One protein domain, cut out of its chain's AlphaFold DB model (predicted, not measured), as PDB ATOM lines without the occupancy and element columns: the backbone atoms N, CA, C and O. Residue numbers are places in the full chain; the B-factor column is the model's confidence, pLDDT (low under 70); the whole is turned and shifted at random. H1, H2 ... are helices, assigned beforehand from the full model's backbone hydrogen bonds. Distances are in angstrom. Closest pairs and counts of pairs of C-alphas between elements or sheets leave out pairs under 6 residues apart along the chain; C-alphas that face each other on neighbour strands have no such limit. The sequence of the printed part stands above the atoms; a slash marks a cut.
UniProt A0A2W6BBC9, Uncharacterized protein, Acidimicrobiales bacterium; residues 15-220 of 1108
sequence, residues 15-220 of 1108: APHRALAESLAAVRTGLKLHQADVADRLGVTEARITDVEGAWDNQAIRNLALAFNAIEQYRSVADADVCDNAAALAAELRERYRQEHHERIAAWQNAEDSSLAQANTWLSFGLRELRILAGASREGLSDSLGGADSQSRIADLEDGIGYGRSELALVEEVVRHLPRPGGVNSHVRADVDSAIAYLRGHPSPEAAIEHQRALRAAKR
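What this domain is: This is residues 15 to 220 of the 1108 residues of an uncharacterized protein of Acidimicrobiales bacterium (UniProt A0A2W6BBC9). Two lobes of helices share one long helix, H5: in the first, H1 and H4 lie side by side with the first half of H5, and H2 and H3 sit beyond H4; in the second, H6 crosses the far part of H5, H10 packs on H6, and H7 to H9 complete the lobe. H11 lies at the far end of the second lobe and touches no helix. The printed part has 206 residues, with eleven named helices, H1 to H11 in chain order, and no named strand: all helix. The whole is compact, with a radius of gyration of the C-alphas of 18.4 A, yet elongated, spanning 56 by 35 by 30 A.

How they stand to each other: Start at H1, residues 15 to 30; with H4, residues 60 to 75, and H5, residues 80 to 106, it forms a bundle, three helices side by side. H1 touches residues 82 to 93 of H5, closest at C-alphas 23 and 86, 5.8 A, opposite ways at a shallow tilt of 27 degrees. H4 and H5 are a helical hairpin, closest at C-alphas 75 and 83, 6.1 A. H2, residues 35 to 42, touches H3, residues 46 to 52, about perpendicular at 84 degrees, with C-alphas 39 and 46 closest at 5.2 A. H3 touches residues 63 to 67 of H4, with C-alphas 52 and 63 closest at 5.5 A. Go on to H6, residues 114 to 133, a hub with H4, each touching five helices; its C-alpha 121 is 5.8 A from C-alpha 102 of H5, their closest pair, at a steep tilt of 62 degrees. H6, H9, residues 165 to 177, and H10, residues 186 to 201, form another bundle; C-alphas 119 and 195 of H6 and H10 are closest at 5.2 A, while H6 and H9 only just touch, with 3 pairs of C-alphas within 8 A. H8, residues 150 to 158, touches H6, closest at C-alphas 158 and 124, 4.5 A, and H7, residues 138 to 144, closest at C-alphas 150 and 142, 5.0 A. H11, residues 205 to 219, is close to H10 but not clearly touching, with C-alphas 205 and 199 closest at 7.1 A. Every O i to N i+4 pair is within hydrogen-bond range in the helices other than H5, which has 22 of 23.

Where its parts are: Find C-alpha 15 at (66.071, 206.550, 200.165), where H1 begins its 22.2 A. H5 runs 37.4 A from C-alpha 80 at (48.855, 210.407, 216.501); H6 runs 28.0 A. H11 ends at C-alpha 219, (87.747, 181.854, 210.532).

The domain as a whole: The C-alphas of Lys 32 and Ala 218 are farthest apart, 56.4 A. The printed part has no cut, and no link is long. Its mean pLDDT is 73.8; look for values under 70 at residues 54 to 62, 179 to 187 and 207 to 220, among others.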
ATOM      1  N   ALA A  15      67.499 206.236 200.314       66.94
ATOM      2  CA  ALA A  15      66.071 206.550 200.165       66.94
ATOM      3  C   ALA A  15      65.219 206.433 201.459       66.94
ATOM      4  O   ALA A  15      64.552 207.414 201.796       66.94
ATOM      5  N   PRO A  16      65.235 205.319 202.226       69.44
ATOM      6  CA  PRO A  16      64.389 205.199 203.421       69.44
ATOM      7  C   PRO A  16      64.880 206.074 204.587       69.44
ATOM      8  O   PRO A  16      64.077 206.590 205.359       69.44
ATOM      9  N   HIS A  17      66.193 206.316 204.680       73.38
ATOM     10  CA  HIS A  17      66.783 207.231 205.664       73.38
ATOM     11  C   HIS A  17      66.335 208.670 205.426       73.38
ATOM     12  O   HIS A  17      65.947 209.361 206.368       73.38
ATOM     13  N   ARG A  18      66.325 209.097 204.158       75.50
ATOM     14  CA  ARG A  18      65.790 210.398 203.759       75.50
ATOM     15  C   ARG A  18      64.297 210.506 204.067       75.50
ATOM     16  O   ARG A  18      63.898 211.509 204.641       75.50
ATOM     17  N   ALA A  19      63.501 209.476 203.772       79.38
ATOM     18  CA  ALA A  19      62.068 209.475 204.077       79.38
ATOM     19  C   ALA A  19      61.781 209.635 205.584       79.38
ATOM     20  O   ALA A  19      60.916 210.425 205.963       79.38
ATOM     21  N   LEU A  20      62.535 208.953 206.458       82.25
ATOM     22  CA  LEU A  20      62.423 209.148 207.908       82.25
ATOM     23  C   LEU A  20      62.875 210.557 208.333       82.25
ATOM     24  O   LEU A  20      62.170 211.210 209.099       82.25
ATOM     25  N   ALA A  21      64.014 211.044 207.835       82.25
ATOM     26  CA  ALA A  21      64.530 212.376 208.158       82.25
ATOM     27  C   ALA A  21      63.551 213.497 207.749       82.25
ATOM     28  O   ALA A  21      63.252 214.387 208.548       82.25
ATOM     29  N   GLU A  22      62.989 213.409 206.540       81.62
ATOM     30  CA  GLU A  22      61.953 214.312 206.026       81.62
ATOM     31  C   GLU A  22      60.661 214.219 206.851       81.62
ATOM     32  O   GLU A  22      60.072 215.249 207.176       81.62
ATOM     33  N   SER A  23      60.250 213.011 207.258       83.00
ATOM     34  CA  SER A  23      59.087 212.803 208.130       83.00
ATOM     35  C   SER A  23      59.272 213.470 209.501       83.00
ATOM     36  O   SER A  23      58.410 214.237 209.926       83.00
ATOM     37  N   LEU A  24      60.423 213.280 210.157       82.81
ATOM     38  CA  LEU A  24      60.752 213.917 211.441       82.81
ATOM     39  C   LEU A  24      60.781 215.448 211.334       82.81
ATOM     40  O   LEU A  24      60.183 216.137 212.164       82.81
ATOM     41  N   ALA A  25      61.423 215.978 210.288       82.94
ATOM     42  CA  ALA A  25      61.475 217.412 210.022       82.94
ATOM     43  C   ALA A  25      60.078 217.997 209.747       82.94
ATOM     44  O   ALA A  25      59.766 219.099 210.214       82.94
ATOM     45  N   ALA A  26      59.220 217.266 209.027       80.75
ATOM     46  CA  ALA A  26      57.836 217.650 208.762       80.75
ATOM     47  C   ALA A  26      56.992 217.661 210.045       80.75
ATOM     48  O   ALA A  26      56.298 218.650 210.291       80.75
ATOM     49  N   VAL A  27      57.108 216.631 210.898       79.69
ATOM     50  CA  VAL A  27      56.445 216.576 212.214       79.69
ATOM     51  C   VAL A  27      56.860 217.788 213.056       79.69
ATOM     52  O   VAL A  27      56.007 218.573 213.471       79.69
ATOM     53  N   ARG A  28      58.168 218.021 213.235       87.94
ATOM     54  CA  ARG A  28      58.684 219.154 214.024       87.94
ATOM     55  C   ARG A  28      58.206 220.509 213.495       87.94
ATOM     56  O   ARG A  28      57.819 221.383 214.273       87.94
ATOM     57  N   THR A  29      58.235 220.687 212.173       81.81
ATOM     58  CA  THR A  29      57.851 221.944 211.514       81.81
ATOM     59  C   THR A  29      56.344 222.191 211.609       81.81
ATOM     60  O   THR A  29      55.937 223.320 211.883       81.81
ATOM     61  N   GLY A  30      55.515 221.149 211.475       76.88
ATOM     62  CA  GLY A  30      54.066 221.227 211.696       76.88
ATOM     63  C   GLY A  30      53.706 221.646 213.126       76.88
ATOM     64  O   GLY A  30      52.807 222.462 213.326       76.88
ATOM     65  N   LEU A  31      54.479 221.174 214.109       77.31
ATOM     66  CA  LEU A  31      54.354 221.534 215.528       77.31
ATOM     67  C   LEU A  31      54.972 222.894 215.888       77.31
ATOM     68  O   LEU A  31      54.840 223.340 217.026       77.31
ATOM     69  N   LYS A  32      55.644 223.560 214.937       81.88
ATOM     70  CA  LYS A  32      56.368 224.831 215.127       81.88
ATOM     71  C   LYS A  32      57.432 224.783 216.237       81.88
ATOM     72  O   LYS A  32      57.707 225.801 216.867       81.88
ATOM     73  N   LEU A  33      58.042 223.620 216.464       78.75
ATOM     74  CA  LEU A  33      59.113 223.454 217.450       78.75
ATOM     75  C   LEU A  33      60.464 223.881 216.850       78.75
ATOM     76  O   LEU A  33      60.831 223.445 215.748       78.75
ATOM     77  N   HIS A  34      61.229 224.704 217.573       82.06
ATOM     78  CA  HIS A  34      62.598 225.029 217.172       82.06
ATOM     79  C   HIS A  34      63.527 223.830 217.415       82.06
ATOM     80  O   HIS A  34      63.319 223.046 218.342       82.06
ATOM     81  N   GLN A  35      64.563 223.672 216.584       77.31
ATOM     82  CA  GLN A  35      65.517 222.564 216.732       77.31
ATOM     83  C   GLN A  35      66.266 222.637 218.070       77.31
ATOM     84  O   GLN A  35      66.452 221.599 218.695       77.31
ATOM     85  N   ALA A  36      66.597 223.841 218.553       73.00
ATOM     86  CA  ALA A  36      67.126 224.065 219.899       73.00
ATOM     87  C   ALA A  36      66.205 223.521 221.015       73.00
ATOM     88  O   ALA A  36      66.672 222.763 221.858       73.00
ATOM     89  N   ASP A  37      64.894 223.801 220.980       73.69
ATOM     90  CA  ASP A  37      63.945 223.315 222.002       73.69
ATOM     91  C   ASP A  37      63.863 221.778 222.032       73.69
ATOM     92  O   ASP A  37      63.734 221.162 223.091       73.69
ATOM     93  N   VAL A  38      63.917 221.146 220.854       71.25
ATOM     94  CA  VAL A  38      63.924 219.681 220.718       71.25
ATOM     95  C   VAL A  38      65.259 219.102 221.192       71.25
ATOM     96  O   VAL A  38      65.268 218.086 221.886       71.25
ATOM     97  N   ALA A  39      66.374 219.760 220.871       71.06
ATOM     98  CA  ALA A  39      67.709 219.372 221.304       71.06
ATOM     99  C   ALA A  39      67.842 219.408 222.835       71.06
ATOM    100  O   ALA A  39      68.245 218.407 223.430       71.06
ATOM    101  N   ASP A  40      67.396 220.496 223.470       70.50
ATOM    102  CA  ASP A  40      67.398 220.666 224.926       70.50
ATOM    103  C   ASP A  40      66.515 219.620 225.624       70.50
ATOM    104  O   ASP A  40      66.952 218.981 226.585       70.50
ATOM    105  N   ARG A  41      65.300 219.358 225.110       69.38
ATOM    106  CA  ARG A  41      64.412 218.296 225.636       69.38
ATOM    107  C   ARG A  41      65.011 216.895 225.512       69.38
ATOM    108  O   ARG A  41      64.750 216.046 226.361       69.38
ATOM    109  N   LEU A  42      65.796 216.646 224.464       64.19
ATOM    110  CA  LEU A  42      66.469 215.369 224.220       64.19
ATOM    111  C   LEU A  42      67.862 215.273 224.866       64.19
ATOM    112  O   LEU A  42      68.477 214.206 224.812       64.19
ATOM    113  N   GLY A  43      68.368 216.345 225.485       60.38
ATOM    114  CA  GLY A  43      69.709 216.391 226.076       60.38
ATOM    115  C   GLY A  43      70.843 216.266 225.050       60.38
ATOM    116  O   GLY A  43      71.896 215.702 225.357       60.38
ATOM    117  N   VAL A  44      70.632 216.749 223.822       67.50
ATOM    118  CA  VAL A  44      71.607 216.722 222.718       67.50
ATOM    119  C   VAL A  44      71.868 218.128 222.176       67.50
ATOM    120  O   VAL A  44      71.214 219.086 222.562       67.50
ATOM    121  N   THR A  45      72.849 218.283 221.285       71.50
ATOM    122  CA  THR A  45      73.103 219.566 220.612       71.50
ATOM    123  C   THR A  45      72.171 219.762 219.416       71.50
ATOM    124  O   THR A  45      71.782 218.794 218.768       71.50
ATOM    125  N   GLU A  46      71.875 221.013 219.053       76.00
ATOM    126  CA  GLU A  46      71.062 221.347 217.869       76.00
ATOM    127  C   GLU A  46      71.608 220.696 216.584       76.00
ATOM    128  O   GLU A  46      70.858 220.104 215.811       76.00
ATOM    129  N   ALA A  47      72.937 220.672 216.418       71.00
ATOM    130  CA  ALA A  47      73.601 219.971 215.318       71.00
ATOM    131  C   ALA A  47      73.226 218.476 215.225       71.00
ATOM    132  O   ALA A  47      73.138 217.941 214.126       71.00
ATOM    133  N   ARG A  48      72.949 217.803 216.353       70.00
ATOM    134  CA  ARG A  48      72.521 216.393 216.368       70.00
ATOM    135  C   ARG A  48      71.067 216.196 215.961       70.00
ATOM    136  O   ARG A  48      70.748 215.128 215.453       70.00
ATOM    137  N   ILE A  49      70.209 217.201 216.134       76.06
ATOM    138  CA  ILE A  49      68.862 217.191 215.547       76.06
ATOM    139  C   ILE A  49      68.976 217.358 214.029       76.06
ATOM    140  O   ILE A  49      68.369 216.595 213.287       76.06
ATOM    141  N   THR A  50      69.848 218.255 213.563       74.88
ATOM    142  CA  THR A  50      70.143 218.445 212.132       74.88
ATOM    143  C   THR A  50      70.767 217.211 211.465       74.88
ATOM    144  O   THR A  50      70.464 216.948 210.306       74.88
ATOM    145  N   ASP A  51      71.588 216.421 212.170       70.19
ATOM    146  CA  ASP A  51      72.109 215.139 211.657       70.19
ATOM    147  C   ASP A  51      70.987 214.092 211.448       70.19
ATOM    148  O   ASP A  51      71.043 213.292 210.513       70.19
ATOM    149  N   VAL A  52      69.972 214.082 212.323       72.75
ATOM    150  CA  VAL A  52      68.856 213.112 212.316       72.75
ATOM    151  C   VAL A  52      67.746 213.525 211.341       72.75
ATOM    152  O   VAL A  52      67.191 212.675 210.648       72.75
ATOM    153  N   GLU A  53      67.465 214.826 211.241       76.94
ATOM    154  CA  GLU A  53      66.552 215.448 210.266       76.94
ATOM    155  C   GLU A  53      67.225 215.725 208.902       76.94
ATOM    156  O   GLU A  53      66.625 216.349 208.027       76.94
ATOM    157  N   GLY A  54      68.475 215.288 208.711       66.88
ATOM    158  CA  GLY A  54      69.303 215.602 207.543       66.88
ATOM    159  C   GLY A  54      69.971 214.384 206.903       66.88
ATOM    160  O   GLY A  54      69.400 213.298 206.813       66.88
ATOM    161  N   ALA A  55      71.194 214.571 206.399       59.09
ATOM    162  CA  ALA A  55      71.961 213.499 205.769       59.09
ATOM    163  C   ALA A  55      72.614 212.607 206.836       59.09
ATOM    164  O   ALA A  55      73.583 213.014 207.479       59.09
ATOM    165  N   TRP A  56      72.098 211.388 207.003       62.66
ATOM    166  CA  TRP A  56      72.619 210.434 207.981       62.66
ATOM    167  C   TRP A  56      74.050 210.014 207.624       62.66
ATOM    168  O   TRP A  56      74.294 209.367 206.607       62.66
ATOM    169  N   ASP A  57      75.003 210.360 208.487       49.72
ATOM    170  CA  ASP A  57      76.369 209.856 208.410       49.72
ATOM    171  C   ASP A  57      76.481 208.429 208.997       49.72
ATOM    172  O   ASP A  57      75.497 207.805 209.400       49.72
ATOM    173  N   ASN A  58      77.698 207.874 209.045       41.66
ATOM    174  CA  ASN A  58      77.972 206.471 209.408       41.66
ATOM    175  C   ASN A  58      77.560 206.046 210.850       41.66
ATOM    176  O   ASN A  58      77.945 204.965 211.303       41.66
ATOM    177  N   GLN A  59      76.807 206.862 211.599       55.47
ATOM    178  CA  GLN A  59      76.270 206.556 212.933       55.47
ATOM    179  C   GLN A  59      74.787 206.134 212.922       55.47
ATOM    180  O   GLN A  59      74.119 206.261 213.943       55.47
ATOM    181  N   ALA A  60      74.270 205.580 211.821       68.06
ATOM    182  CA  ALA A  60      72.841 205.310 211.613       68.06
ATOM    183  C   ALA A  60      72.069 204.665 212.790       68.06
ATOM    184  O   ALA A  60      70.999 205.149 213.131       68.06
ATOM    185  N   ILE A  61      72.610 203.651 213.488       66.38
ATOM    186  CA  ILE A  61      71.942 203.053 214.674       66.38
ATOM    187  C   ILE A  61      71.732 204.088 215.800       66.38
ATOM    188  O   ILE A  61      70.728 204.054 216.505       66.38
ATOM    189  N   ARG A  62      72.662 205.034 215.968       68.81
ATOM    190  CA  ARG A  62      72.549 206.128 216.943       68.81
ATOM    191  C   ARG A  62      71.537 207.183 216.494       68.81
ATOM    192  O   ARG A  62      70.811 207.708 217.330       68.81
ATOM    193  N   ASN A  63      71.482 207.476 215.197       73.81
ATOM    194  CA  ASN A  63      70.538 208.446 214.640       73.81
ATOM    195  C   ASN A  63      69.104 207.891 214.674       73.81
ATOM    196  O   ASN A  63      68.183 208.612 215.033       73.81
ATOM    197  N   LEU A  64      68.933 206.587 214.442       76.38
ATOM    198  CA  LEU A  64      67.672 205.860 214.602       76.38
ATOM    199  C   LEU A  64      67.181 205.854 216.058       76.38
ATOM    200  O   LEU A  64      66.018 206.130 216.332       76.38
ATOM    201  N   ALA A  65      68.090 205.616 217.004       72.38
ATOM    202  CA  ALA A  65      67.835 205.764 218.434       72.38
ATOM    203  C   ALA A  65      67.359 207.185 218.810       72.38
ATOM    204  O   ALA A  65      66.399 207.346 219.562       72.38
ATOM    205  N   LEU A  66      67.995 208.227 218.261       75.19
ATOM    206  CA  LEU A  66      67.563 209.615 218.453       75.19
ATOM    207  C   LEU A  66      66.220 209.913 217.765       75.19
ATOM    208  O   LEU A  66      65.422 210.663 218.323       75.19
ATOM    209  N   ALA A  67      65.938 209.298 216.613       79.19
ATOM    210  CA  ALA A  67      64.658 209.408 215.918       79.19
ATOM    211  C   ALA A  67      63.497 208.851 216.757       79.19
ATOM    212  O   ALA A  67      62.500 209.546 216.926       79.19
ATOM    213  N   PHE A  68      63.634 207.660 217.357       78.44
ATOM    214  CA  PHE A  68      62.617 207.128 218.277       78.44
ATOM    215  C   PHE A  68      62.382 208.053 219.484       78.44
ATOM    216  O   PHE A  68      61.231 208.302 219.846       78.44
ATOM    217  N   ASN A  69      63.444 208.641 220.051       75.06
ATOM    218  CA  ASN A  69      63.305 209.637 221.118       75.06
ATOM    219  C   ASN A  69      62.568 210.903 220.657       75.06
ATOM    220  O   ASN A  69      61.712 211.405 221.386       75.06
ATOM    221  N   ALA A  70      62.860 211.410 219.457       78.38
ATOM    222  CA  ALA A  70      62.145 212.547 218.886       78.38
ATOM    223  C   ALA A  70      60.658 212.220 218.657       78.38
ATOM    224  O   ALA A  70      59.801 213.013 219.036       78.38
ATOM    225  N   ILE A  71      60.339 211.031 218.132       81.81
ATOM    226  CA  ILE A  71      58.961 210.572 217.888       81.81
ATOM    227  C   ILE A  71      58.157 210.473 219.190       81.81
ATOM    228  O   ILE A  71      57.025 210.952 219.229       81.81
ATOM    229  N   GLU A  72      58.710 209.915 220.273       76.50
ATOM    230  CA  GLU A  72      58.002 209.893 221.564       76.50
ATOM    231  C   GLU A  72      57.791 211.297 222.147       76.50
ATOM    232  O   GLU A  72      56.716 211.584 222.677       76.50
ATOM    233  N   GLN A  73      58.765 212.205 222.005       75.88
ATOM    234  CA  GLN A  73      58.571 213.604 222.397       75.88
ATOM    235  C   GLN A  73      57.487 214.281 221.546       75.88
ATOM    236  O   GLN A  73      56.642 214.985 222.098       75.88
ATOM    237  N   TYR A  74      57.449 214.036 220.235       79.69
ATOM    238  CA  TYR A  74      56.418 214.575 219.348       79.69
ATOM    239  C   TYR A  74      55.027 214.013 219.675       79.69
ATOM    240  O   TYR A  74      54.091 214.801 219.786       79.69
ATOM    241  N   ARG A  75      54.883 212.715 219.982       79.44
ATOM    242  CA  ARG A  75      53.608 212.110 220.432       79.44
ATOM    243  C   ARG A  75      52.994 212.778 221.670       79.44
ATOM    244  O   ARG A  75      51.791 212.674 221.869       79.44
ATOM    245  N   SER A  76      53.780 213.479 222.493       74.44
ATOM    246  CA  SER A  76      53.253 214.233 223.645       74.44
ATOM    247  C   SER A  76      52.560 215.560 223.283       74.44
ATOM    248  O   SER A  76      51.891 216.148 224.131       74.44
ATOM    249  N   VAL A  77      52.729 216.045 222.047       72.50
ATOM    250  CA  VAL A  77      52.277 217.375 221.584       72.50
ATOM    251  C   VAL A  77      51.645 217.377 220.183       72.50
ATOM    252  O   VAL A  77      51.224 218.435 219.716       72.50
ATOM    253  N   ALA A  78      51.572 216.229 219.509       71.75
ATOM    254  CA  ALA A  78      51.190 216.095 218.104       71.75
ATOM    255  C   ALA A  78      50.000 215.159 217.883       71.75
ATOM    256  O   ALA A  78      49.624 214.386 218.761       71.75
ATOM    257  N   ASP A  79      49.458 215.202 216.665       72.81
ATOM    258  CA  ASP A  79      48.490 214.216 216.192       72.81
ATOM    259  C   ASP A  79      49.136 212.821 216.074       72.81
ATOM    260  O   ASP A  79      50.308 212.693 215.686       72.81
ATOM    261  N   ALA A  80      48.373 211.783 216.417       70.88
ATOM    262  CA  ALA A  80      48.855 210.407 216.501       70.88
ATOM    263  C   ALA A  80      49.271 209.885 215.118       70.88
ATOM    264  O   ALA A  80      50.407 209.443 214.950       70.88
ATOM    265  N   ASP A  81      48.410 210.059 214.112       75.06
ATOM    266  CA  ASP A  81      48.604 209.551 212.747       75.06
ATOM    267  C   ASP A  81      49.908 210.060 212.099       75.06
ATOM    268  O   ASP A  81      50.577 209.354 211.337       75.06
ATOM    269  N   VAL A  82      50.311 211.294 212.412       68.88
ATOM    270  CA  VAL A  82      51.533 211.912 211.871       68.88
ATOM    271  C   VAL A  82      52.784 211.338 212.543       68.88
ATOM    272  O   VAL A  82      53.787 211.084 211.873       68.88
ATOM    273  N   CYS A  83      52.723 211.068 213.850       77.31
ATOM    274  CA  CYS A  83      53.810 210.407 214.573       77.31
ATOM    275  C   CYS A  83      53.913 208.913 214.245       77.31
ATOM    276  O   CYS A  83      55.012 208.362 214.247       77.31
ATOM    277  N   ASP A  84      52.792 208.259 213.948       81.25
ATOM    278  CA  ASP A  84      52.737 206.827 213.664       81.25
ATOM    279  C   ASP A  84      53.351 206.488 212.299       81.25
ATOM    280  O   ASP A  84      54.047 205.479 212.179       81.25
ATOM    281  N   ASN A  85      53.232 207.379 211.310       80.81
ATOM    282  CA  ASN A  85      53.977 207.270 210.050       80.81
ATOM    283  C   ASN A  85      55.503 207.353 210.261       80.81
ATOM    284  O   ASN A  85      56.251 206.530 209.728       80.81
ATOM    285  N   ALA A  86      55.981 208.294 211.086       80.88
ATOM    286  CA  ALA A  86      57.403 208.387 211.436       80.88
ATOM    287  C   ALA A  86      57.880 207.157 212.236       80.88
ATOM    288  O   ALA A  86      58.975 206.643 212.001       80.88
ATOM    289  N   ALA A  87      57.042 206.644 213.144       82.75
ATOM    290  CA  ALA A  87      57.311 205.429 213.912       82.75
ATOM    291  C   ALA A  87      57.406 204.180 213.021       82.75
ATOM    292  O   ALA A  87      58.289 203.351 213.240       82.75
ATOM    293  N   ALA A  88      56.546 204.057 212.005       82.25
ATOM    294  CA  ALA A  88      56.576 202.955 211.047       82.25
ATOM    295  C   ALA A  88      57.875 202.952 210.221       82.25
ATOM    296  O   ALA A  88      58.543 201.921 210.143       82.25
ATOM    297  N   LEU A  89      58.289 204.110 209.689       82.25
ATOM    298  CA  LEU A  89      59.549 204.254 208.942       82.25
ATOM    299  C   LEU A  89      60.783 203.951 209.812       82.25
ATOM    300  O   LEU A  89      61.721 203.287 209.367       82.25
ATOM    301  N   ALA A  90      60.781 204.389 211.076       83.31
ATOM    302  CA  ALA A  90      61.836 204.041 212.025       83.31
ATOM    303  C   ALA A  90      61.837 202.542 212.386       83.31
ATOM    304  O   ALA A  90      62.908 201.947 212.519       83.31
ATOM    305  N   ALA A  91      60.673 201.897 212.495       83.19
ATOM    306  CA  ALA A  91      60.577 200.455 212.725       83.19
ATOM    307  C   ALA A  91      61.088 199.634 211.525       83.19
ATOM    308  O   ALA A  91      61.843 198.681 211.724       83.19
ATOM    309  N   GLU A  92      60.756 200.033 210.293       84.12
ATOM    310  CA  GLU A  92      61.254 199.403 209.062       84.12
ATOM    311  C   GLU A  92      62.788 199.484 208.971       84.12
ATOM    312  O   GLU A  92      63.464 198.474 208.766       84.12
ATOM    313  N   LEU A  93      63.359 200.670 209.212       83.31
ATOM    314  CA  LEU A  93      64.811 200.860 209.252       83.31
ATOM    315  C   LEU A  93      65.483 200.056 210.375       83.31
ATOM    316  O   LEU A  93      66.575 199.518 210.176       83.31
ATOM    317  N   ARG A  94      64.836 199.926 211.542       83.88
ATOM    318  CA  ARG A  94      65.330 199.098 212.654       83.88
ATOM    319  C   ARG A  94      65.389 197.623 212.269       83.88
ATOM    320  O   ARG A  94      66.409 196.982 212.520       83.88
ATOM    321  N   GLU A  95      64.342 197.099 211.632       84.06
ATOM    322  CA  GLU A  95      64.308 195.705 211.180       84.06
ATOM    323  C   GLU A  95      65.320 195.453 210.058       84.06
ATOM    324  O   GLU A  95      66.062 194.474 210.109       84.06
ATOM    325  N   ARG A  96      65.469 196.386 209.110       82.19
ATOM    326  CA  ARG A  96      66.514 196.309 208.082       82.19
ATOM    327  C   ARG A  96      67.916 196.238 208.691       82.19
ATOM    328  O   ARG A  96      68.692 195.358 208.329       82.19
ATOM    329  N   TYR A  97      68.239 197.094 209.664       81.31
ATOM    330  CA  TYR A  97      69.534 197.031 210.352       81.31
ATOM    331  C   TYR A  97      69.721 195.770 211.198       81.31
ATOM    332  O   TYR A  97      70.846 195.280 211.337       81.31
ATOM    333  N   ARG A  98      68.637 195.228 211.754       84.50
ATOM    334  CA  ARG A  98      68.626 193.941 212.453       84.50
ATOM    335  C   ARG A  98      68.887 192.783 211.486       84.50
ATOM    336  O   ARG A  98      69.658 191.891 211.834       84.50
ATOM    337  N   GLN A  99      68.347 192.830 210.270       81.56
ATOM    338  CA  GLN A  99      68.583 191.848 209.210       81.56
ATOM    339  C   GLN A  99      70.001 191.952 208.618       81.56
ATOM    340  O   GLN A  99      70.692 190.941 208.514       81.56
ATOM    341  N   GLU A 100      70.515 193.156 208.355       77.38
ATOM    342  CA  GLU A 100      71.926 193.364 207.976       77.38
ATOM    343  C   GLU A 100      72.885 192.879 209.084       77.38
ATOM    344  O   GLU A 100      73.946 192.303 208.820       77.38
ATOM    345  N   HIS A 101      72.513 193.073 210.355       79.25
ATOM    346  CA  HIS A 101      73.248 192.518 211.490       79.25
ATOM    347  C   HIS A 101      73.159 190.988 211.535       79.25
ATOM    348  O   HIS A 101      74.198 190.366 211.762       79.25
ATOM    349  N   HIS A 102      71.983 190.401 211.272       82.12
ATOM    350  CA  HIS A 102      71.767 188.957 211.154       82.12
ATOM    351  C   HIS A 102      72.681 188.350 210.091       82.12
ATOM    352  O   HIS A 102      73.501 187.503 210.422       82.12
ATOM    353  N   GLU A 103      72.639 188.837 208.850       77.69
ATOM    354  CA  GLU A 103      73.482 188.355 207.744       77.69
ATOM    355  C   GLU A 103      74.978 188.410 208.092       77.69
ATOM    356  O   GLU A 103      75.732 187.465 207.845       77.69
ATOM    357  N   ARG A 104      75.406 189.494 208.750       72.81
ATOM    358  CA  ARG A 104      76.788 189.687 209.207       72.81
ATOM    359  C   ARG A 104      77.221 188.683 210.283       72.81
ATOM    360  O   ARG A 104      78.418 188.393 210.376       72.81
ATOM    361  N   ILE A 105      76.296 188.188 211.109       71.88
ATOM    362  CA  ILE A 105      76.590 187.219 212.178       71.88
ATOM    363  C   ILE A 105      76.162 185.783 211.855       71.88
ATOM    364  O   ILE A 105      76.636 184.864 212.515       71.88
ATOM    365  N   ALA A 106      75.365 185.560 210.807       73.06
ATOM    366  CA  ALA A 106      74.877 184.250 210.375       73.06
ATOM    367  C   ALA A 106      76.026 183.272 210.080       73.06
ATOM    368  O   ALA A 106      75.942 182.090 210.393       73.06
ATOM    369  N   ALA A 107      77.165 183.779 209.591       65.38
ATOM    370  CA  ALA A 107      78.399 183.012 209.397       65.38
ATOM    371  C   ALA A 107      79.013 182.419 210.693       65.38
ATOM    372  O   ALA A 107      79.950 181.613 210.595       65.38
ATOM    373  N   TRP A 108      78.514 182.845 211.860       62.97
ATOM    374  CA  TRP A 108      78.876 182.425 213.221       62.97
ATOM    375  C   TRP A 108      77.718 181.781 213.979       62.97
ATOM    376  O   TRP A 108      77.946 181.304 215.083       62.97
ATOM    377  N   GLN A 109      76.495 181.807 213.447       66.69
ATOM    378  CA  GLN A 109      75.330 181.206 214.088       66.69
ATOM    379  C   GLN A 109      75.214 179.742 213.670       66.69
ATOM    380  O   GLN A 109      75.609 179.364 212.567       66.69
ATOM    381  N   ASN A 110      74.709 178.899 214.572       61.75
ATOM    382  CA  ASN A 110      74.567 177.482 214.270       61.75
ATOM    383  C   ASN A 110      73.334 177.307 213.372       61.75
ATOM    384  O   ASN A 110      72.224 177.610 213.801       61.75
ATOM    385  N   ALA A 111      73.536 176.878 212.125       55.09
ATOM    386  CA  ALA A 111      72.514 176.947 211.075       55.09
ATOM    387  C   ALA A 111      71.344 175.957 211.256       55.09
ATOM    388  O   ALA A 111      70.361 176.034 210.523       55.09
ATOM    389  N   GLU A 112      71.451 175.033 212.212       62.72
ATOM    390  CA  GLU A 112      70.470 173.969 212.459       62.72
ATOM    391  C   GLU A 112      69.244 174.431 213.270       62.72
ATOM    392  O   GLU A 112      68.199 173.791 213.193       62.72
ATOM    393  N   ASP A 113      69.331 175.550 214.004       70.75
ATOM    394  CA  ASP A 113      68.207 176.120 214.763       70.75
ATOM    395  C   ASP A 113      68.027 177.613 214.439       70.75
ATOM    396  O   ASP A 113      68.706 178.499 214.970       70.75
ATOM    397  N   SER A 114      67.072 177.888 213.548       72.38
ATOM    398  CA  SER A 114      66.719 179.239 213.103       72.38
ATOM    399  C   SER A 114      66.149 180.116 214.220       72.38
ATOM    400  O   SER A 114      66.361 181.328 214.204       72.38
ATOM    401  N   SER A 115      65.473 179.527 215.209       78.50
ATOM    402  CA  SER A 115      64.850 180.272 216.309       78.50
ATOM    403  C   SER A 115      65.900 180.697 217.337       78.50
ATOM    404  O   SER A 115      65.908 181.841 217.796       78.50
ATOM    405  N   LEU A 116      66.869 179.820 217.618       76.38
ATOM    406  CA  LEU A 116      68.061 180.142 218.402       76.38
ATOM    407  C   LEU A 116      68.925 181.211 217.708       76.38
ATOM    408  O   LEU A 116      69.409 182.139 218.359       76.38
ATOM    409  N   ALA A 117      69.109 181.119 216.387       76.25
ATOM    410  CA  ALA A 117      69.812 182.132 215.599       76.25
ATOM    411  C   ALA A 117      69.100 183.501 215.646       76.25
ATOM    412  O   ALA A 117      69.743 184.535 215.858       76.25
ATOM    413  N   GLN A 118      67.770 183.520 215.536       81.62
ATOM    414  CA  GLN A 118      66.962 184.735 215.649       81.62
ATOM    415  C   GLN A 118      67.073 185.368 217.046       81.62
ATOM    416  O   GLN A 118      67.402 186.550 217.149       81.62
ATOM    417  N   ALA A 119      66.922 184.588 218.122       82.44
ATOM    418  CA  ALA A 119      67.046 185.085 219.495       82.44
ATOM    419  C   ALA A 119      68.449 185.642 219.810       82.44
ATOM    420  O   ALA A 119      68.571 186.720 220.394       82.44
ATOM    421  N   ASN A 120      69.515 184.969 219.356       82.94
ATOM    422  CA  ASN A 120      70.889 185.473 219.479       82.94
ATOM    423  C   ASN A 120      71.091 186.797 218.723       82.94
ATOM    424  O   ASN A 120      71.779 187.683 219.220       82.94
ATOM    425  N   THR A 121      70.471 186.939 217.544       85.62
ATOM    426  CA  THR A 121      70.496 188.178 216.745       85.62
ATOM    427  C   THR A 121      69.788 189.322 217.462       85.62
ATOM    428  O   THR A 121      70.310 190.435 217.522       85.62
ATOM    429  N   TRP A 122      68.599 189.061 218.010       85.44
ATOM    430  CA  TRP A 122      67.818 190.056 218.743       85.44
ATOM    431  C   TRP A 122      68.563 190.532 219.988       85.44
ATOM    432  O   TRP A 122      68.646 191.738 220.223       85.44
ATOM    433  N   LEU A 123      69.186 189.609 220.728       87.00
ATOM    434  CA  LEU A 123      69.946 189.953 221.923       87.00
ATOM    435  C   LEU A 123      71.219 190.755 221.606       87.00
ATOM    436  O   LEU A 123      71.481 191.758 222.270       87.00
ATOM    437  N   SER A 124      71.983 190.389 220.568       87.75
ATOM    438  CA  SER A 124      73.207 191.119 220.193       87.75
ATOM    439  C   SER A 124      72.935 192.487 219.589       87.75
ATOM    440  O   SER A 124      73.647 193.449 219.897       87.75
ATOM    441  N   PHE A 125      71.887 192.596 218.771       86.56
ATOM    442  CA  PHE A 125      71.432 193.873 218.239       86.56
ATOM    443  C   PHE A 125      70.927 194.778 219.368       86.56
ATOM    444  O   PHE A 125      71.429 195.892 219.520       86.56
ATOM    445  N   GLY A 126      70.018 194.276 220.209       86.88
ATOM    446  CA  GLY A 126      69.420 195.026 221.313       86.88
ATOM    447  C   GLY A 126      70.435 195.457 222.376       86.88
ATOM    448  O   GLY A 126      70.409 196.602 222.819       86.88
ATOM    449  N   LEU A 127      71.405 194.609 222.739       85.38
ATOM    450  CA  LEU A 127      72.477 194.981 223.674       85.38
ATOM    451  C   LEU A 127      73.338 196.133 223.129       85.38
ATOM    452  O   LEU A 127      73.663 197.080 223.854       85.38
ATOM    453  N   ARG A 128      73.678 196.075 221.835       85.56
ATOM    454  CA  ARG A 128      74.441 197.121 221.143       85.56
ATOM    455  C   ARG A 128      73.646 198.422 221.031       85.56
ATOM    456  O   ARG A 128      74.213 199.497 221.228       85.56
ATOM    457  N   GLU A 129      72.356 198.323 220.732       81.94
ATOM    458  CA  GLU A 129      71.401 199.431 220.668       81.94
ATOM    459  C   GLU A 129      71.290 200.125 222.037       81.94
ATOM    460  O   GLU A 129      71.593 201.315 222.140       81.94
ATOM    461  N   LEU A 130      71.014 199.374 223.115       80.94
ATOM    462  CA  LEU A 130      70.953 199.888 224.492       80.94
ATOM    463  C   LEU A 130      72.250 200.575 224.934       80.94
ATOM    464  O   LEU A 130      72.197 201.623 225.581       80.94
ATOM    465  N   ARG A 131      73.425 200.027 224.589       82.94
ATOM    466  CA  ARG A 131      74.703 200.659 224.944       82.94
ATOM    467  C   ARG A 131      74.916 201.987 224.210       82.94
ATOM    468  O   ARG A 131      75.405 202.941 224.816       82.94
ATOM    469  N   ILE A 132      74.570 202.051 222.923       73.69
ATOM    470  CA  ILE A 132      74.670 203.278 222.114       73.69
ATOM    471  C   ILE A 132      73.702 204.346 222.643       73.69
ATOM    472  O   ILE A 132      74.117 205.489 222.834       73.69
ATOM    473  N   LEU A 133      72.460 203.957 222.948       70.75
ATOM    474  CA  LEU A 133      71.427 204.798 223.566       70.75
ATOM    475  C   LEU A 133      71.861 205.390 224.911       70.75
ATOM    476  O   LEU A 133      71.648 206.568 225.172       70.75
ATOM    477  N   ALA A 134      72.511 204.585 225.749       70.12
ATOM    478  CA  ALA A 134      73.035 205.008 227.043       70.12
ATOM    479  C   ALA A 134      74.310 205.875 226.963       70.12
ATOM    480  O   ALA A 134      74.831 206.285 227.999       70.12
ATOM    481  N   GLY A 135      74.876 206.090 225.768       67.00
ATOM    482  CA  GLY A 135      76.154 206.786 225.585       67.00
ATOM    483  C   GLY A 135      77.371 206.057 226.177       67.00
ATOM    484  O   GLY A 135      78.444 206.647 226.295       67.00
ATOM    485  N   ALA A 136      77.229 204.783 226.556       72.81
ATOM    486  CA  ALA A 136      78.232 204.063 227.331       72.81
ATOM    487  C   ALA A 136      79.365 203.496 226.450       72.81
ATOM    488  O   ALA A 136      79.144 202.814 225.438       72.81
ATOM    489  N   SER A 137      80.616 203.731 226.855       76.19
ATOM    490  CA  SER A 137      81.771 203.051 226.263       76.19
ATOM    491  C   SER A 137      81.879 201.621 226.808       76.19
ATOM    492  O   SER A 137      81.504 201.342 227.947       76.19
ATOM    493  N   ARG A 138      82.408 200.686 226.004       73.56
ATOM    494  CA  ARG A 138      82.667 199.309 226.476       73.56
ATOM    495  C   ARG A 138      83.696 199.272 227.611       73.56
ATOM    496  O   ARG A 138      83.645 198.380 228.441       73.56
ATOM    497  N   GLU A 139      84.619 200.232 227.614       69.69
ATOM    498  CA  GLU A 139      85.640 200.441 228.646       69.69
ATOM    499  C   GLU A 139      85.001 200.852 229.978       69.69
ATOM    500  O   GLU A 139      85.113 200.107 230.941       69.69
ATOM    501  N   GLY A 140      84.182 201.912 229.998       71.44
ATOM    502  CA  GLY A 140      83.486 202.346 231.216       71.44
ATOM    503  C   GLY A 140      82.510 201.301 231.770       71.44
ATOM    504  O   GLY A 140      82.359 201.188 232.984       71.44
ATOM    505  N   LEU A 141      81.901 200.478 230.904       71.31
ATOM    506  CA  LEU A 141      81.160 199.295 231.351       71.31
ATOM    507  C   LEU A 141      82.084 198.248 231.986       71.31
ATOM    508  O   LEU A 141      81.788 197.784 233.083       71.31
ATOM    509  N   SER A 142      83.205 197.903 231.343       74.31
ATOM    510  CA  SER A 142      84.204 196.964 231.878       74.31
ATOM    511  C   SER A 142      84.720 197.383 233.259       74.31
ATOM    512  O   SER A 142      84.829 196.537 234.146       74.31
ATOM    513  N   ASP A 143      84.972 198.681 233.442       71.06
ATOM    514  CA  ASP A 143      85.423 199.274 234.704       71.06
ATOM    515  C   ASP A 143      84.330 199.200 235.778       71.06
ATOM    516  O   ASP A 143      84.597 198.782 236.904       71.06
ATOM    517  N   SER A 144      83.078 199.529 235.425       69.12
ATOM    518  CA  SER A 144      81.936 199.427 236.348       69.12
ATOM    519  C   SER A 144      81.626 197.986 236.778       69.12
ATOM    520  O   SER A 144      81.166 197.763 237.894       69.12
ATOM    521  N   LEU A 145      81.937 197.007 235.919       71.69
ATOM    522  CA  LEU A 145      81.752 195.571 236.152       71.69
ATOM    523  C   LEU A 145      82.978 194.895 236.799       71.69
ATOM    524  O   LEU A 145      82.970 193.681 236.996       71.69
ATOM    525  N   GLY A 146      84.037 195.649 237.118       57.34
ATOM    526  CA  GLY A 146      85.161 195.184 237.940       57.34
ATOM    527  C   GLY A 146      86.062 194.103 237.326       57.34
ATOM    528  O   GLY A 146      86.719 193.380 238.075       57.34
ATOM    529  N   GLY A 147      86.114 193.962 235.995       59.56
ATOM    530  CA  GLY A 147      86.857 192.879 235.334       59.56
ATOM    531  C   GLY A 147      87.588 193.301 234.058       59.56
ATOM    532  O   GLY A 147      86.984 193.856 233.143       59.56
ATOM    533  N   ALA A 148      88.881 192.971 233.959       51.06
ATOM    534  CA  ALA A 148      89.707 193.265 232.778       51.06
ATOM    535  C   ALA A 148      89.293 192.462 231.525       51.06
ATOM    536  O   ALA A 148      89.456 192.938 230.403       51.06
ATOM    537  N   ASP A 149      88.706 191.275 231.708       57.56
ATOM    538  CA  ASP A 149      88.177 190.448 230.613       57.56
ATOM    539  C   ASP A 149      86.756 190.857 230.175       57.56
ATOM    540  O   ASP A 149      86.240 190.354 229.176       57.56
ATOM    541  N   SER A 150      86.095 191.777 230.886       64.75
ATOM    542  CA  SER A 150      84.700 192.135 230.600       64.75
ATOM    543  C   SER A 150      84.550 192.876 229.264       64.75
ATOM    544  O   SER A 150      83.586 192.630 228.542       64.75
ATOM    545  N   GLN A 151      85.520 193.704 228.859       67.69
ATOM    546  CA  GLN A 151      85.470 194.441 227.588       67.69
ATOM    547  C   GLN A 151      85.446 193.514 226.358       67.69
ATOM    548  O   GLN A 151      84.710 193.775 225.401       67.69
ATOM    549  N   SER A 152      86.232 192.429 226.374       65.94
ATOM    550  CA  SER A 152      86.277 191.455 225.275       65.94
ATOM    551  C   SER A 152      85.011 190.596 225.242       65.94
ATOM    552  O   SER A 152      84.452 190.380 224.168       65.94
ATOM    553  N   ARG A 153      84.489 190.205 226.412       73.75
ATOM    554  CA  ARG A 153      83.220 189.472 226.540       73.75
ATOM    555  C   ARG A 153      82.018 190.305 226.084       73.75
ATOM    556  O   ARG A 153      81.191 189.793 225.339       73.75
ATOM    557  N   ILE A 154      81.944 191.593 226.434       77.19
ATOM    558  CA  ILE A 154      80.895 192.510 225.946       77.19
ATOM    559  C   ILE A 154      80.958 192.655 224.417       77.19
ATOM    560  O   ILE A 154      79.922 192.649 223.757       77.19
ATOM    561  N   ALA A 155      82.160 192.762 223.841       75.88
ATOM    562  CA  ALA A 155      82.324 192.825 222.390       75.88
ATOM    563  C   ALA A 155      81.901 191.520 221.689       75.88
ATOM    564  O   ALA A 155      81.324 191.579 220.608       75.88
ATOM    565  N   ASP A 156      82.146 190.363 222.308       74.69
ATOM    566  CA  ASP A 156      81.711 189.062 221.795       74.69
ATOM    567  C   ASP A 156      80.180 188.912 221.837       74.69
ATOM    568  O   ASP A 156      79.585 188.466 220.856       74.69
ATOM    569  N   LEU A 157      79.526 189.387 222.900       80.38
ATOM    570  CA  LEU A 157      78.062 189.396 223.003       80.38
ATOM    571  C   LEU A 157      77.429 190.308 221.932       80.38
ATOM    572  O   LEU A 157      76.567 189.862 221.175       80.38
ATOM    573  N   GLU A 158      77.916 191.542 221.757       82.31
ATOM    574  CA  GLU A 158      77.464 192.435 220.665       82.31
ATOM    575  C   GLU A 158      77.751 191.891 219.244       82.31
ATOM    576  O   GLU A 158      77.153 192.358 218.270       82.31
ATOM    577  N   ASP A 159      78.659 190.920 219.108       76.50
ATOM    578  CA  ASP A 159      78.952 190.188 217.868       76.50
ATOM    579  C   ASP A 159      78.059 188.941 217.672       76.50
ATOM    580  O   ASP A 159      78.219 188.243 216.670       76.50
ATOM    581  N   GLY A 160      77.122 188.655 218.586       72.56
ATOM    582  CA  GLY A 160      76.198 187.514 218.498       72.56
ATOM    583  C   GLY A 160      76.654 186.247 219.225       72.56
ATOM    584  O   GLY A 160      76.091 185.185 218.971       72.56
ATOM    585  N   ILE A 161      77.700 186.317 220.058       69.88
ATOM    586  CA  ILE A 161      78.518 185.144 220.393       69.88
ATOM    587  C   ILE A 161      78.550 184.873 221.894       69.88
ATOM    588  O   ILE A 161      78.921 185.722 222.702       69.88
ATOM    589  N   GLY A 162      78.280 183.613 222.243       65.88
ATOM    590  CA  GLY A 162      78.514 183.094 223.585       65.88
ATOM    591  C   GLY A 162      77.396 183.353 224.584       65.88
ATOM    592  O   GLY A 162      77.707 183.563 225.745       65.88
ATOM    593  N   TYR A 163      76.127 183.313 224.172       71.19
ATOM    594  CA  TYR A 163      74.952 183.502 225.038       71.19
ATOM    595  C   TYR A 163      74.641 182.312 225.964       71.19
ATOM    596  O   TYR A 163      73.535 181.775 225.988       71.19
ATOM    597  N   GLY A 164      75.647 181.865 226.715       72.81
ATOM    598  CA  GLY A 164      75.535 180.764 227.667       72.81
ATOM    599  C   GLY A 164      74.860 181.225 228.949       72.81
ATOM    600  O   GLY A 164      74.673 182.420 229.171       72.81
ATOM    601  N   ARG A 165      74.521 180.296 229.847       75.69
ATOM    602  CA  ARG A 165      73.875 180.656 231.123       75.69
ATOM    603  C   ARG A 165      74.713 181.642 231.950       75.69
ATOM    604  O   ARG A 165      74.150 182.539 232.572       75.69
ATOM    605  N   SER A 166      76.045 181.519 231.907       73.00
ATOM    606  CA  SER A 166      76.971 182.427 232.605       73.00
ATOM    607  C   SER A 166      77.060 183.813 231.954       73.00
ATOM    608  O   SER A 166      77.274 184.822 232.622       73.00
ATOM    609  N   GLU A 167      76.876 183.875 230.639       79.19
ATOM    610  CA  GLU A 167      76.970 185.091 229.851       79.19
ATOM    611  C   GLU A 167      75.640 185.838 229.763       79.19
ATOM    612  O   GLU A 167      75.658 187.059 229.767       79.19
ATOM    613  N   LEU A 168      74.495 185.151 229.788       82.88
ATOM    614  CA  LEU A 168      73.184 185.782 229.967       82.88
ATOM    615  C   LEU A 168      73.116 186.539 231.304       82.88
ATOM    616  O   LEU A 168      72.581 187.643 231.351       82.88
ATOM    617  N   ALA A 169      73.735 186.005 232.365       81.56
ATOM    618  CA  ALA A 169      73.898 186.733 233.624       81.56
ATOM    619  C   ALA A 169      74.775 187.993 233.459       81.56
ATOM    620  O   ALA A 169      74.426 189.051 233.974       81.56
ATOM    621  N   LEU A 170      75.867 187.921 232.682       80.88
ATOM    622  CA  LEU A 170      76.686 189.094 232.344       80.88
ATOM    623  C   LEU A 170      75.914 190.119 231.491       80.88
ATOM    624  O   LEU A 170      76.086 191.318 231.690       80.88
ATOM    625  N   VAL A 171      75.054 189.679 230.568       83.88
ATOM    626  CA  VAL A 171      74.185 190.566 229.776       83.88
ATOM    627  C   VAL A 171      73.205 191.305 230.685       83.88
ATOM    628  O   VAL A 171      73.085 192.522 230.565       83.88
ATOM    629  N   GLU A 172      72.560 190.624 231.633       86.12
ATOM    630  CA  GLU A 172      71.705 191.280 232.632       86.12
ATOM    631  C   GLU A 172      72.487 192.255 233.519       86.12
ATOM    632  O   GLU A 172      72.002 193.351 233.794       86.12
ATOM    633  N   GLU A 173      73.706 191.896 233.933       82.69
ATOM    634  CA  GLU A 173      74.604 192.777 234.685       82.69
ATOM    635  C   GLU A 173      74.913 194.055 233.886       82.69
ATOM    636  O   GLU A 173      74.773 195.163 234.407       82.69
ATOM    637  N   VAL A 174      75.230 193.932 232.591       82.12
ATOM    638  CA  VAL A 174      75.434 195.069 231.675       82.12
ATOM    639  C   VAL A 174      74.152 195.902 231.540       82.12
ATOM    640  O   VAL A 174      74.189 197.115 231.736       82.12
ATOM    641  N   VAL A 175      73.002 195.282 231.262       84.00
ATOM    642  CA  VAL A 175      71.701 195.961 231.078       84.00
ATOM    643  C   VAL A 175      71.219 196.665 232.358       84.00
ATOM    644  O   VAL A 175      70.502 197.674 232.282       84.00
ATOM    645  N   ARG A 176      71.641 196.180 233.533       82.69
ATOM    646  CA  ARG A 176      71.426 196.799 234.850       82.69
ATOM    647  C   ARG A 176      72.320 198.023 235.078       82.69
ATOM    648  O   ARG A 176      71.836 199.006 235.632       82.69
ATOM    649  N   HIS A 177      73.579 197.980 234.632       77.75
ATOM    650  CA  HIS A 177      74.539 199.089 234.753       77.75
ATOM    651  C   HIS A 177      74.364 200.183 233.687       77.75
ATOM    652  O   HIS A 177      74.796 201.317 233.895       77.75
ATOM    653  N   LEU A 178      73.705 199.887 232.562       77.19
ATOM    654  CA  LEU A 178      73.340 200.905 231.576       77.19
ATOM    655  C   LEU A 178      72.311 201.888 232.174       77.19
ATOM    656  O   LEU A 178      71.210 201.446 232.535       77.19
ATOM    657  N   PRO A 179      72.614 203.206 232.250       64.38
ATOM    658  CA  PRO A 179      71.676 204.203 232.763       64.38
ATOM    659  C   PRO A 179      70.351 204.119 232.005       64.38
ATOM    660  O   PRO A 179      70.341 203.912 230.794       64.38
ATOM    661  N   ARG A 180      69.227 204.248 232.718       62.69
ATOM    662  CA  ARG A 180      67.881 204.220 232.129       62.69
ATOM    663  C   ARG A 180      67.570 205.587 231.507       62.69
ATOM    664  O   ARG A 180      67.318 206.516 232.275       62.69
ATOM    665  N   PRO A 181      67.528 205.742 230.170       53.00
ATOM    666  CA  PRO A 181      66.981 206.948 229.564       53.00
ATOM    667  C   PRO A 181      65.460 206.870 229.760       53.00
ATOM    668  O   PRO A 181      64.874 205.807 229.533       53.00
ATOM    669  N   GLY A 182      64.843 207.930 230.284       52.94
ATOM    670  CA  GLY A 182      63.468 207.869 230.790       52.94
ATOM    671  C   GLY A 182      62.460 207.429 229.725       52.94
ATOM    672  O   GLY A 182      62.434 208.018 228.656       52.94
ATOM    673  N   GLY A 183      61.641 206.411 230.023       55.59
ATOM    674  CA  GLY A 183      60.508 205.935 229.203       55.59
ATOM    675  C   GLY A 183      60.862 205.211 227.893       55.59
ATOM    676  O   GLY A 183      60.498 204.048 227.705       55.59
ATOM    677  N   VAL A 184      61.607 205.889 227.024       52.03
ATOM    678  CA  VAL A 184      61.600 205.677 225.567       52.03
ATOM    679  C   VAL A 184      62.187 204.337 225.105       52.03
ATOM    680  O   VAL A 184      61.770 203.751 224.110       52.03
ATOM    681  N   ASN A 185      63.138 203.781 225.859       65.12
ATOM    682  CA  ASN A 185      63.831 202.538 225.485       65.12
ATOM    683  C   ASN A 185      63.196 201.275 226.085       65.12
ATOM    684  O   ASN A 185      63.845 200.231 226.187       65.12
ATOM    685  N   SER A 186      61.937 201.378 226.511       66.06
ATOM    686  CA  SER A 186      61.143 200.272 227.052       66.06
ATOM    687  C   SER A 186      61.023 199.110 226.060       66.06
ATOM    688  O   SER A 186      61.245 197.966 226.445       66.06
ATOM    689  N   HIS A 187      60.775 199.402 224.781       67.81
ATOM    690  CA  HIS A 187      60.641 198.400 223.723       67.81
ATOM    691  C   HIS A 187      61.961 197.658 223.429       67.81
ATOM    692  O   HIS A 187      61.969 196.434 223.362       67.81
ATOM    693  N   VAL A 188      63.104 198.358 223.358       75.62
ATOM    694  CA  VAL A 188      64.420 197.708 223.176       75.62
ATOM    695  C   VAL A 188      64.772 196.819 224.374       75.62
ATOM    696  O   VAL A 188      65.311 195.727 224.197       75.62
ATOM    697  N   ARG A 189      64.456 197.258 225.602       78.69
ATOM    698  CA  ARG A 189      64.625 196.415 226.796       78.69
ATOM    699  C   ARG A 189      63.698 195.198 226.755       78.69
ATOM    700  O   ARG A 189      64.174 194.108 227.026       78.69
ATOM    701  N   ALA A 190      62.442 195.348 226.334       78.50
ATOM    702  CA  ALA A 190      61.512 194.228 226.184       78.50
ATOM    703  C   ALA A 190      61.975 193.197 225.133       78.50
ATOM    704  O   ALA A 190      61.875 191.999 225.393       78.50
ATOM    705  N   ASP A 191      62.536 193.636 223.997       79.12
ATOM    706  CA  ASP A 191      63.156 192.750 222.996       79.12
ATOM    707  C   ASP A 191      64.317 191.942 223.616       79.12
ATOM    708  O   ASP A 191      64.404 190.723 223.454       79.12
ATOM    709  N   VAL A 192      65.195 192.622 224.364       85.81
ATOM    710  CA  VAL A 192      66.357 192.033 225.052       85.81
ATOM    711  C   VAL A 192      65.932 191.055 226.149       85.81
ATOM    712  O   VAL A 192      66.414 189.924 226.171       85.81
ATOM    713  N   ASP A 193      65.002 191.446 227.018       84.06
ATOM    714  CA  ASP A 193      64.501 190.621 228.119       84.06
ATOM    715  C   ASP A 193      63.763 189.377 227.584       84.06
ATOM    716  O   ASP A 193      63.942 188.273 228.105       84.06
ATOM    717  N   SER A 194      63.008 189.519 226.485       82.31
ATOM    718  CA  SER A 194      62.345 188.401 225.794       82.31
ATOM    719  C   SER A 194      63.353 187.432 225.170       82.31
ATOM    720  O   SER A 194      63.201 186.215 225.301       82.31
ATOM    721  N   ALA A 195      64.419 187.945 224.545       85.44
ATOM    722  CA  ALA A 195      65.489 187.112 224.002       85.44
ATOM    723  C   ALA A 195      66.272 186.381 225.112       85.44
ATOM    724  O   ALA A 195      66.553 185.191 224.975       85.44
ATOM    725  N   ILE A 196      66.552 187.037 226.246       86.38
ATOM    726  CA  ILE A 196      67.166 186.404 227.430       86.38
ATOM    727  C   ILE A 196      66.263 185.290 227.983       86.38
ATOM    728  O   ILE A 196      66.750 184.198 228.290       86.38
ATOM    729  N   ALA A 197      64.953 185.534 228.095       84.56
ATOM    730  CA  ALA A 197      63.991 184.540 228.563       84.56
ATOM    731  C   ALA A 197      63.928 183.315 227.632       84.56
ATOM    732  O   ALA A 197      63.985 182.179 228.109       84.56
ATOM    733  N   TYR A 198      63.895 183.536 226.315       84.81
ATOM    734  CA  TYR A 198      63.928 182.467 225.315       84.81
ATOM    735  C   TYR A 198      65.221 181.636 225.401       84.81
ATOM    736  O   TYR A 198      65.171 180.410 225.505       84.81
ATOM    737  N   LEU A 199      66.385 182.295 225.441       81.00
ATOM    738  CA  LEU A 199      67.695 181.632 225.482       81.00
ATOM    739  C   LEU A 199      67.927 180.828 226.775       81.00
ATOM    740  O   LEU A 199      68.653 179.837 226.756       81.00
ATOM    741  N   ARG A 200      67.270 181.191 227.887       82.62
ATOM    742  CA  ARG A 200      67.241 180.376 229.120       82.62
ATOM    743  C   ARG A 200      66.402 179.111 229.004       82.62
ATOM    744  O   ARG A 200      66.771 178.099 229.600       82.62
ATOM    745  N   GLY A 201      65.268 179.193 228.307       78.62
ATOM    746  CA  GLY A 201      64.345 178.074 228.109       78.62
ATOM    747  C   GLY A 201      64.828 177.050 227.080       78.62
ATOM    748  O   GLY A 201      64.282 175.951 227.014       78.62
ATOM    749  N   HIS A 202      65.847 177.391 226.288       80.38
ATOM    750  CA  HIS A 202      66.383 176.521 225.244       80.38
ATOM    751  C   HIS A 202      67.100 175.283 225.831       80.38
ATOM    752  O   HIS A 202      67.848 175.416 226.805       80.38
ATOM    753  N   PRO A 203      66.904 174.072 225.269       70.31
ATOM    754  CA  PRO A 203      67.430 172.838 225.855       70.31
ATOM    755  C   PRO A 203      68.943 172.620 225.682       70.31
ATOM    756  O   PRO A 203      69.498 171.814 226.425       70.31
ATOM    757  N   SER A 204      69.621 173.291 224.738       66.62
ATOM    758  CA  SER A 204      71.069 173.092 224.510       66.62
ATOM    759  C   SER A 204      71.826 174.353 224.036       66.62
ATOM    760  O   SER A 204      72.439 174.353 222.964       66.62
ATOM    761  N   PRO A 205      71.832 175.453 224.818       65.25
ATOM    762  CA  PRO A 205      72.588 176.653 224.459       65.25
ATOM    763  C   PRO A 205      74.110 176.417 224.492       65.25
ATOM    764  O   PRO A 205      74.833 176.935 223.646       65.25
ATOM    765  N   GLU A 206      74.612 175.616 225.437       70.88
ATOM    766  CA  GLU A 206      76.054 175.461 225.694       70.88
ATOM    767  C   GLU A 206      76.791 174.730 224.557       70.88
ATOM    768  O   GLU A 206      77.803 175.235 224.069       70.88
ATOM    769  N   ALA A 207      76.244 173.623 224.043       67.19
ATOM    770  CA  ALA A 207      76.846 172.889 222.921       67.19
ATOM    771  C   ALA A 207      76.859 173.715 221.619       67.19
ATOM    772  O   ALA A 207      77.838 173.694 220.868       67.19
ATOM    773  N   ALA A 208      75.802 174.500 221.373       64.12
ATOM    774  CA  ALA A 208      75.775 175.436 220.254       64.12
ATOM    775  C   ALA A 208      76.893 176.487 220.390       64.12
ATOM    776  O   ALA A 208      77.588 176.769 219.419       64.12
ATOM    777  N   ILE A 209      77.124 177.027 221.589       65.94
ATOM    778  CA  ILE A 209      78.155 178.045 221.843       65.94
ATOM    779  C   ILE A 209      79.572 177.513 221.652       65.94
ATOM    780  O   ILE A 209      80.407 178.228 221.093       65.94
ATOM    781  N   GLU A 210      79.870 176.291 222.090       66.81
ATOM    782  CA  GLU A 210      81.178 175.678 221.835       66.81
ATOM    783  C   GLU A 210      81.429 175.534 220.329       66.81
ATOM    784  O   GLU A 210      82.494 175.924 219.843       66.81
ATOM    785  N   HIS A 211      80.414 175.112 219.568       66.38
ATOM    786  CA  HIS A 211      80.481 175.050 218.108       66.38
ATOM    787  C   HIS A 211      80.689 176.437 217.463       66.38
ATOM    788  O   HIS A 211      81.575 176.605 216.624       66.38
ATOM    789  N   GLN A 212      79.954 177.466 217.903       64.69
ATOM    790  CA  GLN A 212      80.133 178.849 217.431       64.69
ATOM    791  C   GLN A 212      81.537 179.395 217.749       64.69
ATOM    792  O   GLN A 212      82.170 180.036 216.905       64.69
ATOM    793  N   ARG A 213      82.059 179.127 218.956       65.44
ATOM    794  CA  ARG A 213      83.416 179.519 219.373       65.44
ATOM    795  C   ARG A 213      84.482 178.820 218.527       65.44
ATOM    796  O   ARG A 213      85.424 179.491 218.102       65.44
ATOM    797  N   ALA A 214      84.307 177.536 218.216       62.62
ATOM    798  CA  ALA A 214      85.195 176.775 217.336       62.62
ATOM    799  C   ALA A 214      85.175 177.298 215.885       62.62
ATOM    800  O   ALA A 214      86.231 177.600 215.327       62.62
ATOM    801  N   LEU A 215      83.989 177.511 215.295       60.25
ATOM    802  CA  LEU A 215      83.840 178.109 213.957       60.25
ATOM    803  C   LEU A 215      84.472 179.505 213.868       60.25
ATOM    804  O   LEU A 215      85.082 179.860 212.855       60.25
ATOM    805  N   ARG A 216      84.358 180.305 214.935       55.97
ATOM    806  CA  ARG A 216      84.983 181.631 215.022       55.97
ATOM    807  C   ARG A 216      86.501 181.552 215.169       55.97
ATOM    808  O   ARG A 216      87.186 182.360 214.550       55.97
ATOM    809  N   ALA A 217      87.029 180.607 215.948       54.88
ATOM    810  CA  ALA A 217      88.469 180.374 216.038       54.88
ATOM    811  C   ALA A 217      89.052 180.023 214.657       54.88
ATOM    812  O   ALA A 217      90.026 180.646 214.239       54.88
ATOM    813  N   ALA A 218      88.374 179.138 213.917       54.75
ATOM    814  CA  ALA A 218      88.781 178.692 212.586       54.75
ATOM    815  C   ALA A 218      88.768 179.786 211.496       54.75
ATOM    816  O   ALA A 218      89.589 179.722 210.591       54.75
ATOM    817  N   LYS A 219      87.869 180.786 211.559       53.75
ATOM    818  CA  LYS A 219      87.747 181.854 210.532       53.75
ATOM    819  C   LYS A 219      88.225 183.257 210.971       53.75
ATOM    820  O   LYS A 219      88.050 184.211 210.218       53.75
ATOM    821  N   ARG A 220      88.721 183.461 212.204       49.16
ATOM    822  CA  ARG A 220      89.252 184.777 212.661       49.16
ATOM    823  C   ARG A 220      90.779 184.844 212.745       49.16
ATOM    824  O   ARG A 220      91.295 185.833 213.266       49.16
TER     825      ARG A 220